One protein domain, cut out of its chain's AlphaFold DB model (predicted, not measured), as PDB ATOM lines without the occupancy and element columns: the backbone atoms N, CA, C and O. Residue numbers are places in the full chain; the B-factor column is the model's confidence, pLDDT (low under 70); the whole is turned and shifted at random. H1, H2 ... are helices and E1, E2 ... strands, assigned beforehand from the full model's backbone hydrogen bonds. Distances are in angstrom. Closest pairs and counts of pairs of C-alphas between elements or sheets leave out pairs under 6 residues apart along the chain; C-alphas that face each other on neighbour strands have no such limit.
ATOM      1  N   VAL A   2     129.904 130.917 131.870       94.38
ATOM      2  CA  VAL A   2     129.914 132.089 132.768       94.38
ATOM      3  C   VAL A   2     131.008 133.098 132.396       94.38
ATOM      4  O   VAL A   2     130.703 134.275 132.241       94.38
ATOM      5  N   ASP A   3     132.228 132.632 132.114       95.81
ATOM      6  CA  ASP A   3     133.344 133.508 131.717       95.81
ATOM      7  C   ASP A   3     133.051 134.321 130.453       95.81
ATOM      8  O   ASP A   3     133.417 135.486 130.360       95.81
ATOM      9  N   TRP A   4     132.354 133.724 129.478       97.56
ATOM     10  CA  TRP A   4     131.977 134.435 128.258       97.56
ATOM     11  C   TRP A   4     131.008 135.572 128.583       97.56
ATOM     12  O   TRP A   4     131.221 136.682 128.118       97.56
ATOM     13  N   ILE A   5     129.999 135.326 129.423       95.69
ATOM     14  CA  ILE A   5     129.027 136.352 129.825       95.69
ATOM     15  C   ILE A   5     129.739 137.490 130.565       95.69
ATOM     16  O   ILE A   5     129.570 138.646 130.194       95.69
ATOM     17  N   ILE A   6     130.571 137.163 131.561       96.00
ATOM     18  CA  ILE A   6     131.292 138.151 132.380       96.00
ATOM     19  C   ILE A   6     132.218 139.013 131.519       96.00
ATOM     20  O   ILE A   6     132.212 140.233 131.655       96.00
ATOM     21  N   ASN A   7     132.950 138.407 130.581       97.00
ATOM     22  CA  ASN A   7     133.861 139.135 129.694       97.00
ATOM     23  C   ASN A   7     133.149 140.087 128.718       97.00
ATOM     24  O   ASN A   7     133.805 140.935 128.119       97.00
ATOM     25  N   HIS A   8     131.833 139.948 128.541       96.69
ATOM     26  CA  HIS A   8     131.021 140.837 127.706       96.69
ATOM     27  C   HIS A   8     130.156 141.800 128.532       96.69
ATOM     28  O   HIS A   8     129.368 142.553 127.958       96.69
ATOM     29  N   MET A   9     130.286 141.806 129.863       95.69
ATOM     30  CA  MET A   9     129.623 142.805 130.693       95.69
ATOM     31  C   MET A   9     130.351 144.153 130.578       95.69
ATOM     32  O   MET A   9     131.575 144.192 130.701       95.69
ATOM     33  N   PRO A  10     129.633 145.271 130.377       96.31
ATOM     34  CA  PRO A  10     130.231 146.596 130.481       96.31
ATOM     35  C   PRO A  10     130.600 146.908 131.938       96.31
ATOM     36  O   PRO A  10     130.116 146.261 132.868       96.31
ATOM     37  N   GLU A  11     131.411 147.944 132.148       95.62
ATOM     38  CA  GLU A  11     131.608 148.513 133.483       95.62
ATOM     39  C   GLU A  11     130.263 148.994 134.051       95.62
ATOM     40  O   GLU A  11     129.471 149.637 133.355       95.62
ATOM     41  N   HIS A  12     129.974 148.637 135.301       94.69
ATOM     42  CA  HIS A  12     128.691 148.918 135.933       94.69
ATOM     43  C   HIS A  12     128.833 149.075 137.448       94.69
ATOM     44  O   HIS A  12     129.585 148.356 138.100       94.69
ATOM     45  N   GLU A  13     128.047 149.985 138.026       95.38
ATOM     46  CA  GLU A  13     127.912 150.112 139.485       95.38
ATOM     47  C   GLU A  13     126.704 149.342 140.038       95.38
ATOM     48  O   GLU A  13     126.652 149.044 141.230       95.38
ATOM     49  N   VAL A  14     125.726 149.027 139.182       95.44
ATOM     50  CA  VAL A  14     124.471 148.368 139.558       95.44
ATOM     51  C   VAL A  14     124.317 147.080 138.765       95.44
ATOM     52  O   VAL A  14     124.370 147.098 137.537       95.44
ATOM     53  N   TYR A  15     124.094 145.975 139.469       95.69
ATOM     54  CA  TYR A  15     123.823 144.667 138.886       95.69
ATOM     55  C   TYR A  15     122.415 144.200 139.253       95.69
ATOM     56  O   TYR A  15     122.029 144.217 140.423       95.69
ATOM     57  N   LEU A  16     121.657 143.764 138.250       94.44
ATOM     58  CA  LEU A  16     120.341 143.164 138.435       94.44
ATOM     59  C   LEU A  16     120.361 141.748 137.879       94.44
ATOM     60  O   LEU A  16     120.486 141.555 136.671       94.44
ATOM     61  N   GLU A  17     120.158 140.776 138.758       93.31
ATOM     62  CA  GLU A  17     119.919 139.397 138.368       93.31
ATOM     63  C   GLU A  17     118.424 139.113 138.388       93.31
ATOM     64  O   GLU A  17     117.793 139.118 139.442       93.31
ATOM     65  N   THR A  18     117.838 138.896 137.214       90.00
ATOM     66  CA  THR A  18     116.382 138.705 137.086       90.00
ATOM     67  C   THR A  18     115.964 137.249 137.241       90.00
ATOM     68  O   THR A  18     114.822 136.990 137.625       90.00
ATOM     69  N   HIS A  19     116.879 136.330 136.922       90.50
ATOM     70  CA  HIS A  19     116.664 134.889 136.914       90.50
ATOM     71  C   HIS A  19     117.829 134.226 137.636       90.50
ATOM     72  O   HIS A  19     118.716 133.640 137.014       90.50
ATOM     73  N   PHE A  20     117.834 134.362 138.960       91.88
ATOM     74  CA  PHE A  20     118.962 133.941 139.776       91.88
ATOM     75  C   PHE A  20     119.347 132.480 139.552       91.88
ATOM     76  O   PHE A  20     120.519 132.184 139.310       91.88
ATOM     77  N   GLY A  21     118.375 131.569 139.583       89.81
ATOM     78  CA  GLY A  21     118.588 130.140 139.416       89.81
ATOM     79  C   GLY A  21     119.646 129.616 140.387       89.81
ATOM     80  O   GLY A  21     119.409 129.509 141.586       89.81
ATOM     81  N   SER A  22     120.822 129.278 139.852       89.44
ATOM     82  CA  SER A  22     121.980 128.799 140.623       89.44
ATOM     83  C   SER A  22     122.928 129.905 141.100       89.44
ATOM     84  O   SER A  22     123.857 129.620 141.849       89.44
ATOM     85  N   GLY A  23     122.747 131.148 140.649       91.88
ATOM     86  CA  GLY A  23     123.597 132.285 140.999       91.88
ATOM     87  C   GLY A  23     124.989 132.273 140.359       91.88
ATOM     88  O   GLY A  23     125.840 133.058 140.759       91.88
ATOM     89  N   ALA A  24     125.245 131.424 139.358       94.38
ATOM     90  CA  ALA A  24     126.595 131.210 138.825       94.38
ATOM     91  C   ALA A  24     127.286 132.492 138.317       94.38
ATOM     92  O   ALA A  24     128.470 132.699 138.579       94.38
ATOM     93  N   VAL A  25     126.557 133.365 137.612       94.31
ATOM     94  CA  VAL A  25     127.099 134.650 137.138       94.31
ATOM     95  C   VAL A  25     127.309 135.600 138.311       94.31
ATOM     96  O   VAL A  25     128.412 136.113 138.478       94.31
ATOM     97  N   TYR A  26     126.288 135.759 139.157       93.75
ATOM     98  CA  TYR A  26     126.326 136.584 140.363       93.75
ATOM     99  C   TYR A  26     127.543 136.279 141.254       93.75
ATOM    100  O   TYR A  26     128.268 137.196 141.627       93.75
ATOM    101  N   SER A  27     127.801 134.998 141.537       92.06
ATOM    102  CA  SER A  27     128.893 134.559 142.415       92.06
ATOM    103  C   SER A  27     130.287 134.662 141.794       92.06
ATOM    104  O   SER A  27     131.269 134.659 142.529       92.06
ATOM    105  N   THR A  28     130.389 134.713 140.463       95.44
ATOM    106  CA  THR A  28     131.683 134.683 139.753       95.44
ATOM    107  C   THR A  28     132.114 136.065 139.262       95.44
ATOM    108  O   THR A  28     133.310 136.335 139.156       95.44
ATOM    109  N   LYS A  29     131.165 136.955 138.940       94.94
ATOM    110  CA  LYS A  29     131.484 138.314 138.494       94.94
ATOM    111  C   LYS A  29     132.134 139.131 139.616       94.94
ATOM    112  O   LYS A  29     131.976 138.833 140.799       94.94
ATOM    113  N   GLN A  30     132.805 140.222 139.256       94.62
ATOM    114  CA  GLN A  30     133.249 141.188 140.262       94.62
ATOM    115  C   GLN A  30     132.035 141.813 140.975       94.62
ATOM    116  O   GLN A  30     131.051 142.145 140.302       94.62
ATOM    117  N   PRO A  31     132.061 141.967 142.311       95.00
ATOM    118  CA  PRO A  31     130.986 142.623 143.050       95.00
ATOM    119  C   PRO A  31     130.722 144.045 142.545       95.00
ATOM    120  O   PRO A  31     131.657 144.815 142.329       95.00
ATOM    121  N   ALA A  32     129.447 144.387 142.362       94.38
ATOM    122  CA  ALA A  32     129.018 145.739 142.019       94.38
ATOM    123  C   ALA A  32     128.636 146.506 143.295       94.38
ATOM    124  O   ALA A  32     128.424 145.916 144.355       94.38
ATOM    125  N   LYS A  33     128.524 147.834 143.212       94.50
ATOM    126  CA  LYS A  33     128.166 148.677 144.363       94.50
ATOM    127  C   LYS A  33     126.750 148.394 144.870       94.50
ATOM    128  O   LYS A  33     126.506 148.448 146.072       94.50
ATOM    129  N   ILE A  34     125.820 148.132 143.953       93.88
ATOM    130  CA  ILE A  34     124.436 147.766 144.259       93.88
ATOM    131  C   ILE A  34     124.101 146.495 143.489       93.88
ATOM    132  O   ILE A  34     124.275 146.437 142.272       93.88
ATOM    133  N   GLU A  35     123.584 145.495 144.193       93.38
ATOM    134  CA  GLU A  35     123.198 144.216 143.608       93.38
ATOM    135  C   GLU A  35     121.784 143.850 144.043       93.38
ATOM    136  O   GLU A  35     121.480 143.782 145.236       93.38
ATOM    137  N   THR A  36     120.929 143.603 143.056       91.69
ATOM    138  CA  THR A  36     119.556 143.151 143.266       91.69
ATOM    139  C   THR A  36     119.401 141.783 142.626       91.69
ATOM    140  O   THR A  36     119.739 141.599 141.458       91.69
ATOM    141  N   ILE A  37     118.874 140.831 143.389       90.88
ATOM    142  CA  ILE A  37     118.680 139.450 142.949       90.88
ATOM    143  C   ILE A  37     117.193 139.123 143.007       90.88
ATOM    144  O   ILE A  37     116.536 139.381 144.016       90.88
ATOM    145  N   ASN A  38     116.675 138.539 141.932       89.31
ATOM    146  CA  ASN A  38     115.299 138.089 141.819       89.31
ATOM    147  C   ASN A  38     115.218 136.685 141.200       89.31
ATOM    148  O   ASN A  38     116.047 136.296 140.378       89.31
ATOM    149  N   ASP A  39     114.180 135.941 141.581       90.75
ATOM    150  CA  ASP A  39     113.809 134.676 140.954       90.75
ATOM    151  C   ASP A  39     112.291 134.480 141.033       90.75
ATOM    152  O   ASP A  39     111.669 134.754 142.059       90.75
ATOM    153  N   VAL A  40     111.685 133.991 139.951       89.00
ATOM    154  CA  VAL A  40     110.247 133.680 139.917       89.00
ATOM    155  C   VAL A  40     109.905 132.449 140.765       89.00
ATOM    156  O   VAL A  40     108.779 132.290 141.236       89.00
ATOM    157  N   ASN A  41     110.871 131.553 140.973       85.31
ATOM    158  CA  ASN A  41     110.694 130.347 141.751       85.31
ATOM    159  C   ASN A  41     110.897 130.635 143.243       85.31
ATOM    160  O   ASN A  41     112.018 130.665 143.755       85.31
ATOM    161  N   GLY A  42     109.785 130.737 143.974       86.12
ATOM    162  CA  GLY A  42     109.795 130.957 145.422       86.12
ATOM    163  C   GLY A  42     110.597 129.923 146.229       86.12
ATOM    164  O   GLY A  42     111.043 130.239 147.329       86.12
ATOM    165  N   LYS A  43     110.859 128.716 145.696       86.31
ATOM    166  CA  LYS A  43     111.739 127.732 146.358       86.31
ATOM    167  C   LYS A  43     113.197 128.194 146.401       86.31
ATOM    168  O   LYS A  43     113.867 127.949 147.399       86.31
ATOM    169  N   VAL A  44     113.673 128.874 145.354       88.19
ATOM    170  CA  VAL A  44     115.030 129.444 145.303       88.19
ATOM    171  C   VAL A  44     115.147 130.547 146.349       88.19
ATOM    172  O   VAL A  44     116.042 130.508 147.190       88.19
ATOM    173  N   VAL A  45     114.179 131.468 146.383       86.69
ATOM    174  CA  VAL A  45     114.123 132.533 147.398       86.69
ATOM    175  C   VAL A  45     114.102 131.947 148.811       86.69
ATOM    176  O   VAL A  45     114.843 132.398 149.684       86.69
ATOM    177  N   ASN A  46     113.302 130.900 149.036       88.38
ATOM    178  CA  ASN A  46     113.235 130.231 150.328       88.38
ATOM    179  C   ASN A  46     114.575 129.608 150.741       88.38
ATOM    180  O   ASN A  46     114.994 129.800 151.877       88.38
ATOM    181  N   LEU A  47     115.258 128.909 149.830       89.25
ATOM    182  CA  LEU A  47     116.562 128.300 150.100       89.25
ATOM    183  C   LEU A  47     117.578 129.343 150.576       89.25
ATOM    184  O   LEU A  47     118.171 129.185 151.642       89.25
ATOM    185  N   PHE A  48     117.752 130.430 149.824       89.19
ATOM    186  CA  PHE A  48     118.725 131.468 150.175       89.19
ATOM    187  C   PHE A  48     118.335 132.231 151.447       89.19
ATOM    188  O   PHE A  48     119.211 132.597 152.235       89.19
ATOM    189  N   ARG A  49     117.035 132.396 151.716       88.19
ATOM    190  CA  ARG A  49     116.548 132.924 152.996       88.19
ATOM    191  C   ARG A  49     116.912 132.005 154.166       88.19
ATOM    192  O   ARG A  49     117.461 132.487 155.153       88.19
ATOM    193  N   THR A  50     116.681 130.696 154.050       90.62
ATOM    194  CA  THR A  50     117.048 129.719 155.090       90.62
ATOM    195  C   THR A  50     118.559 129.669 155.312       90.62
ATOM    196  O   THR A  50     118.989 129.631 156.461       90.62
ATOM    197  N   ILE A  51     119.368 129.738 154.251       92.62
ATOM    198  CA  ILE A  51     120.833 129.830 154.368       92.62
ATOM    199  C   ILE A  51     121.237 131.075 155.169       92.62
ATOM    200  O   ILE A  51     122.105 130.991 156.030       92.62
ATOM    201  N   ARG A  52     120.603 132.226 154.916       89.62
ATOM    202  CA  ARG A  52     120.903 133.479 155.623       89.62
ATOM    203  C   ARG A  52     120.494 133.438 157.095       89.62
ATOM    204  O   ARG A  52     121.230 133.924 157.945       89.62
ATOM    205  N   GLU A  53     119.305 132.922 157.383       93.38
ATOM    206  CA  GLU A  53     118.690 133.020 158.713       93.38
ATOM    207  C   GLU A  53     119.066 131.854 159.632       93.38
ATOM    208  O   GLU A  53     119.140 132.026 160.847       93.38
ATOM    209  N   LYS A  54     119.295 130.662 159.069       93.44
ATOM    210  CA  LYS A  54     119.480 129.402 159.804       93.44
ATOM    211  C   LYS A  54     120.556 128.491 159.177       93.44
ATOM    212  O   LYS A  54     120.295 127.303 158.964       93.44
ATOM    213  N   PRO A  55     121.775 128.989 158.894       94.94
ATOM    214  CA  PRO A  55     122.793 128.227 158.162       94.94
ATOM    215  C   PRO A  55     123.206 126.935 158.876       94.94
ATOM    216  O   PRO A  55     123.293 125.882 158.250       94.94
ATOM    217  N   GLU A  56     123.432 126.992 160.190       96.31
ATOM    218  CA  GLU A  56     123.884 125.825 160.955       96.31
ATOM    219  C   GLU A  56     122.791 124.765 161.120       96.31
ATOM    220  O   GLU A  56     123.072 123.571 161.082       96.31
ATOM    221  N   GLU A  57     121.540 125.193 161.315       94.69
ATOM    222  CA  GLU A  57     120.394 124.282 161.400       94.69
ATOM    223  C   GLU A  57     120.208 123.551 160.070       94.69
ATOM    224  O   GLU A  57     120.106 122.327 160.055       94.69
ATOM    225  N   LEU A  58     120.257 124.289 158.956       93.44
ATOM    226  CA  LEU A  58     120.188 123.718 157.617       93.44
ATOM    227  C   LEU A  58     121.338 122.736 157.355       93.44
ATOM    228  O   LEU A  58     121.087 121.633 156.879       93.44
ATOM    229  N   ALA A  59     122.579 123.107 157.687       95.94
ATOM    230  CA  ALA A  59     123.741 122.240 157.500       95.94
ATOM    231  C   ALA A  59     123.600 120.924 158.279       95.94
ATOM    232  O   ALA A  59     123.792 119.856 157.702       95.94
ATOM    233  N   ARG A  60     123.182 120.995 159.553       96.06
ATOM    234  CA  ARG A  60     122.906 119.800 160.363       96.06
ATOM    235  C   ARG A  60     121.814 118.939 159.728       96.06
ATOM    236  O   ARG A  60     122.005 117.739 159.589       96.06
ATOM    237  N   LEU A  61     120.683 119.518 159.324       93.94
ATOM    238  CA  LEU A  61     119.594 118.745 158.714       93.94
ATOM    239  C   LEU A  61     120.045 118.040 157.428       93.94
ATOM    240  O   LEU A  61     119.759 116.859 157.260       93.94
ATOM    241  N   ILE A  62     120.785 118.732 156.556       93.31
ATOM    242  CA  ILE A  62     121.331 118.150 155.321       93.31
ATOM    243  C   ILE A  62     122.291 116.995 155.632       93.31
ATOM    244  O   ILE A  62     122.190 115.948 155.000       93.31
ATOM    245  N   GLU A  63     123.196 117.161 156.600       96.19
ATOM    246  CA  GLU A  63     124.165 116.128 156.991       96.19
ATOM    247  C   GLU A  63     123.486 114.837 157.473       96.19
ATOM    248  O   GLU A  63     123.949 113.739 157.171       96.19
ATOM    249  N   TRP A  64     122.357 114.967 158.174       93.88
ATOM    250  CA  TRP A  64     121.608 113.838 158.724       93.88
ATOM    251  C   TRP A  64     120.471 113.334 157.821       93.88
ATOM    252  O   TRP A  64     119.808 112.365 158.189       93.88
ATOM    253  N   THR A  65     120.244 113.936 156.646       93.81
ATOM    254  CA  THR A  65     119.207 113.485 155.700       93.81
ATOM    255  C   THR A  65     119.703 112.254 154.926       93.81
ATOM    256  O   THR A  65     120.660 112.360 154.150       93.81
ATOM    257  N   PRO A  66     119.086 111.067 155.088       93.25
ATOM    258  CA  PRO A  66     119.548 109.866 154.411       93.25
ATOM    259  C   PRO A  66     119.194 109.891 152.920       93.25
ATOM    260  O   PRO A  66     118.174 110.424 152.490       93.25
ATOM    261  N   TRP A  67     120.022 109.231 152.111       92.19
ATOM    262  CA  TRP A  67     119.772 109.063 150.679       92.19
ATOM    263  C   TRP A  67     118.738 107.957 150.461       92.19
ATOM    264  O   TRP A  67     119.067 106.825 150.105       92.19
ATOM    265  N   ALA A  68     117.473 108.281 150.714       93.88
ATOM    266  CA  ALA A  68     116.361 107.353 150.608       93.88
ATOM    267  C   ALA A  68     115.304 107.859 149.624       93.88
ATOM    268  O   ALA A  68     114.971 109.040 149.557       93.88
ATOM    269  N   ARG A  69     114.717 106.925 148.871       93.19
ATOM    270  CA  ARG A  69     113.613 107.230 147.952       93.19
ATOM    271  C   ARG A  69     112.385 107.781 148.689       93.19
ATOM    272  O   ARG A  69     111.679 108.607 148.125       93.19
ATOM    273  N   ALA A  70     112.146 107.314 149.918       93.38
ATOM    274  CA  ALA A  70     111.077 107.812 150.780       93.38
ATOM    275  C   ALA A  70     111.277 109.300 151.111       93.38
ATOM    276  O   ALA A  70     110.420 110.094 150.747       93.38
ATOM    277  N   GLU A  71     112.449 109.683 151.635       91.56
ATOM    278  CA  GLU A  71     112.830 111.088 151.889       91.56
ATOM    279  C   GLU A  71     112.669 111.971 150.649       91.56
ATOM    280  O   GLU A  71     112.116 113.067 150.712       91.56
ATOM    281  N   TYR A  72     113.105 111.477 149.482       89.50
ATOM    282  CA  TYR A  72     112.914 112.201 148.229       89.50
ATOM    283  C   TYR A  72     111.432 112.482 147.968       89.50
ATOM    284  O   TYR A  72     111.092 113.623 147.673       89.50
ATOM    285  N   TYR A  73     110.549 111.486 148.087       91.25
ATOM    286  CA  TYR A  73     109.115 111.689 147.868       91.25
ATOM    287  C   TYR A  73     108.474 112.588 148.925       91.25
ATOM    288  O   TYR A  73     107.708 113.477 148.562       91.25
ATOM    289  N   GLU A  74     108.836 112.421 150.194       88.69
ATOM    290  CA  GLU A  74     108.352 113.260 151.294       88.69
ATOM    291  C   GLU A  74     108.757 114.728 151.116       88.69
ATOM    292  O   GLU A  74     107.968 115.619 151.420       88.69
ATOM    293  N   SER A  75     109.916 115.013 150.511       84.38
ATOM    294  CA  SER A  75     110.331 116.390 150.203       84.38
ATOM    295  C   SER A  75     109.409 117.129 149.213       84.38
ATOM    296  O   SER A  75     109.444 118.362 149.136       84.38
ATOM    297  N   TYR A  76     108.578 116.403 148.449       80.44
ATOM    298  CA  TYR A  76     107.568 116.988 147.555       80.44
ATOM    299  C   TYR A  76     106.221 117.213 148.231       80.44
ATOM    300  O   TYR A  76     105.429 118.011 147.718       80.44
ATOM    301  N   GLU A  77     105.963 116.553 149.360       79.81
ATOM    302  CA  GLU A  77     104.766 116.800 150.147       79.81
ATOM    303  C   GLU A  77     104.894 118.202 150.742       79.81
ATOM    304  O   GLU A  77     105.728 118.478 151.606       79.81
ATOM    305  N   MET A  78     104.105 119.138 150.208       60.50
ATOM    306  CA  MET A  78     104.089 120.510 150.695       60.50
ATOM    307  C   MET A  78     103.780 120.483 152.188       60.50
ATOM    308  O   MET A  78     102.638 120.249 152.586       60.50
ATOM    309  N   THR A  79     104.762 120.822 153.020       57.09
ATOM    310  CA  THR A  79     104.473 121.281 154.372       57.09
ATOM    311  C   THR A  79     103.722 122.592 154.193       57.09
ATOM    312  O   THR A  79     104.300 123.644 153.919       57.09
ATOM    313  N   ALA A  80     102.394 122.506 154.225       43.41
ATOM    314  CA  ALA A  80     101.479 123.631 154.157       43.41
ATOM    315  C   ALA A  80     101.591 124.447 155.451       43.41
ATOM    316  O   ALA A  80     100.652 124.538 156.230       43.41
ATOM    317  N   MET A  81     102.763 125.019 155.705       41.72
ATOM    318  CA  MET A  81     102.988 125.952 156.791       41.72
ATOM    319  C   MET A  81     103.401 127.280 156.166       41.72
ATOM    320  O   MET A  81     104.559 127.520 155.851       41.72
ATOM    321  N   ASN A  82     102.366 128.084 155.903       46.91
ATOM    322  CA  ASN A  82     102.371 129.539 155.774       46.91
ATOM    323  C   ASN A  82     103.584 130.193 155.095       46.91
ATOM    324  O   ASN A  82     104.549 130.568 155.751       46.91
ATOM    325  N   TRP A  83     103.461 130.504 153.803       47.34
ATOM    326  CA  TRP A  83     104.259 131.595 153.223       47.34
ATOM    327  C   TRP A  83     103.519 132.453 152.186       47.34
ATOM    328  O   TRP A  83     104.094 133.389 151.644       47.34
ATOM    329  N   ARG A  84     102.221 132.212 151.944       40.16
ATOM    330  CA  ARG A  84     101.395 133.057 151.058       40.16
ATOM    331  C   ARG A  84     100.835 134.327 151.710       40.16
ATOM    332  O   ARG A  84      99.924 134.936 151.164       40.16
ATOM    333  N   THR A  85     101.363 134.758 152.848       37.66
ATOM    334  CA  THR A  85     100.921 136.003 153.482       37.66
ATOM    335  C   THR A  85     102.125 136.855 153.865       37.66
ATOM    336  O   THR A  85     102.823 136.521 154.816       37.66
ATOM    337  N   HIS A  86     102.278 137.971 153.143       38.41
ATOM    338  CA  HIS A  86     102.905 139.246 153.536       38.41
ATOM    339  C   HIS A  86     104.315 139.650 153.085       38.41
ATOM    340  O   HIS A  86     104.662 140.795 153.357       38.41
ATOM    341  N   ASP A  87     105.086 138.857 152.337       42.09
ATOM    342  CA  ASP A  87     106.475 139.261 152.043       42.09
ATOM    343  C   ASP A  87     106.859 139.213 150.554       42.09
ATOM    344  O   ASP A  87     107.764 138.495 150.139       42.09
ATOM    345  N   ASP A  88     106.192 140.044 149.743       38.44
ATOM    346  CA  ASP A  88     106.693 140.501 148.430       38.44
ATOM    347  C   ASP A  88     107.773 141.596 148.620       38.44
ATOM    348  O   ASP A  88     107.733 142.681 148.017       38.44
ATOM    349  N   SER A  89     108.727 141.371 149.529       38.66
ATOM    350  CA  SER A  89     109.813 142.309 149.796       38.66
ATOM    351  C   SER A  89     110.985 142.066 148.848       38.66
ATOM    352  O   SER A  89     111.770 141.131 148.949       38.66
ATOM    353  N   TRP A  90     111.099 142.981 147.891       35.94
ATOM    354  CA  TRP A  90     112.291 143.235 147.094       35.94
ATOM    355  C   TRP A  90     113.540 143.271 147.990       35.94
ATOM    356  O   TRP A  90     113.654 144.151 148.846       35.94
ATOM    357  N   PHE A  91     114.475 142.342 147.787       35.34
ATOM    358  CA  PHE A  91     115.762 142.346 148.479       35.34
ATOM    359  C   PHE A  91     116.682 143.410 147.862       35.34
ATOM    360  O   PHE A  91     117.124 143.275 146.724       35.34
ATOM    361  N   VAL A  92     116.992 144.452 148.635       35.56
ATOM    362  CA  VAL A  92     118.215 145.251 148.475       35.56
ATOM    363  C   VAL A  92     119.187 144.733 149.527       35.56
ATOM    364  O   VAL A  92     118.844 144.670 150.710       35.56
ATOM    365  N   ALA A  93     120.378 144.305 149.115       32.22
ATOM    366  CA  ALA A  93     121.417 143.899 150.050       32.22
ATOM    367  C   ALA A  93     121.815 145.099 150.933       32.22
ATOM    368  O   ALA A  93     122.502 146.012 150.487       32.22
ATOM    369  N   GLY A  94     121.357 145.094 152.189       31.22
ATOM    370  CA  GLY A  94     121.748 146.057 153.220       31.22
ATOM    371  C   GLY A  94     120.571 146.813 153.844       31.22
ATOM    372  O   GLY A  94     120.018 147.717 153.231       31.22
ATOM    373  N   LYS A  95     120.308 146.502 155.122       30.11
ATOM    374  CA  LYS A  95     119.318 147.072 156.066       30.11
ATOM    375  C   LYS A  95     117.906 146.467 156.018       30.11
ATOM    376  O   LYS A  95     117.202 146.524 155.017       30.11
TER     377      LYS A  95
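Overview. This is residues 2 to 95 of the 131 residues of an uncharacterized protein of Aneurinibacillus aneurinilyticus ATCC 12856 (UniProt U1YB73). What shape does the chain make? A loose, open model: at one end two short parallel strands, E1 and E2, are joined through H2, with H1 packing on H2, and from E2 the helices H3, H4 and H5 lead away one after another. From H5 a long stretch with no named element, residues 75 to 95, runs back toward the end that holds the strands. What is it made of? The printed part has 94 residues, with five named helices and two named strands in the order H1 E1 H2 E2 H3 H4 H5; the sheet order is E1, E2, and the class is mostly helix. How large is it? It is loose, with a radius of gyration of the C-alphas of 16.6 A and spans of 48 by 32 by 23 A.

Along the chain. Where are the strands? E1 is residues 14 to 17, 10.1 A long, and begins at C-alpha 14 at (124.471, 148.368, 139.558). E2 is residues 34 to 37, 10.2 A long. Where are the helices? H1 is residues 2 to 7, 8.6 A, and H2 residues 24 to 28, 6.2 A. H3, the longest, is residues 42 to 53, 16.1 A, and H4 residues 55 to 64, 14.4 A. H5 is residues 69 to 74, 8.7 A, and ends at C-alpha 74 at (108.352, 113.260, 151.294).

Arrangement. How do the strands pair? E1 and E2 are parallel at 8 degrees, with N 15 and O 34 at 2.8 A and N 36 and O 15 at 2.9 A, within hydrogen-bond range. E1, H2 and E2 form a strand-helix-strand unit, two parallel neighbour strands with a helix between them along the chain, and its crossover is right-handed. Which helices meet? H1 and H2 touch, the closest C-alphas being those of Val 2 and Val 25, 5.8 A apart. H3 and H4 are close but not clearly touching, the closest C-alphas being those of Ile 51 and Leu 58, 7.0 A apart; their lines are only just about perpendicular, at 71 degrees. What of H5 and the helix backbones? H5 touches no helix and is apart from H3 and H4, among others. In H1, H2, H3, H4 and H5 every O i to N i+4 pair is within hydrogen-bond range.

Size, cuts and confidence. How far does it reach? The two C-alphas farthest apart, those of Glu 11 and Ala 70, are 48.8 A apart. Is anything cut, and are any links long? The printed part has no cut, and no link between named elements is long. Which parts stand free, and where is confidence low? Residues 60 to 82, of which 60 to 64 belong to H4 and 69 to 74 to H5, stand free, among others. The mean pLDDT of the printed part is 82.4, and residues 78 to 95 are under 70.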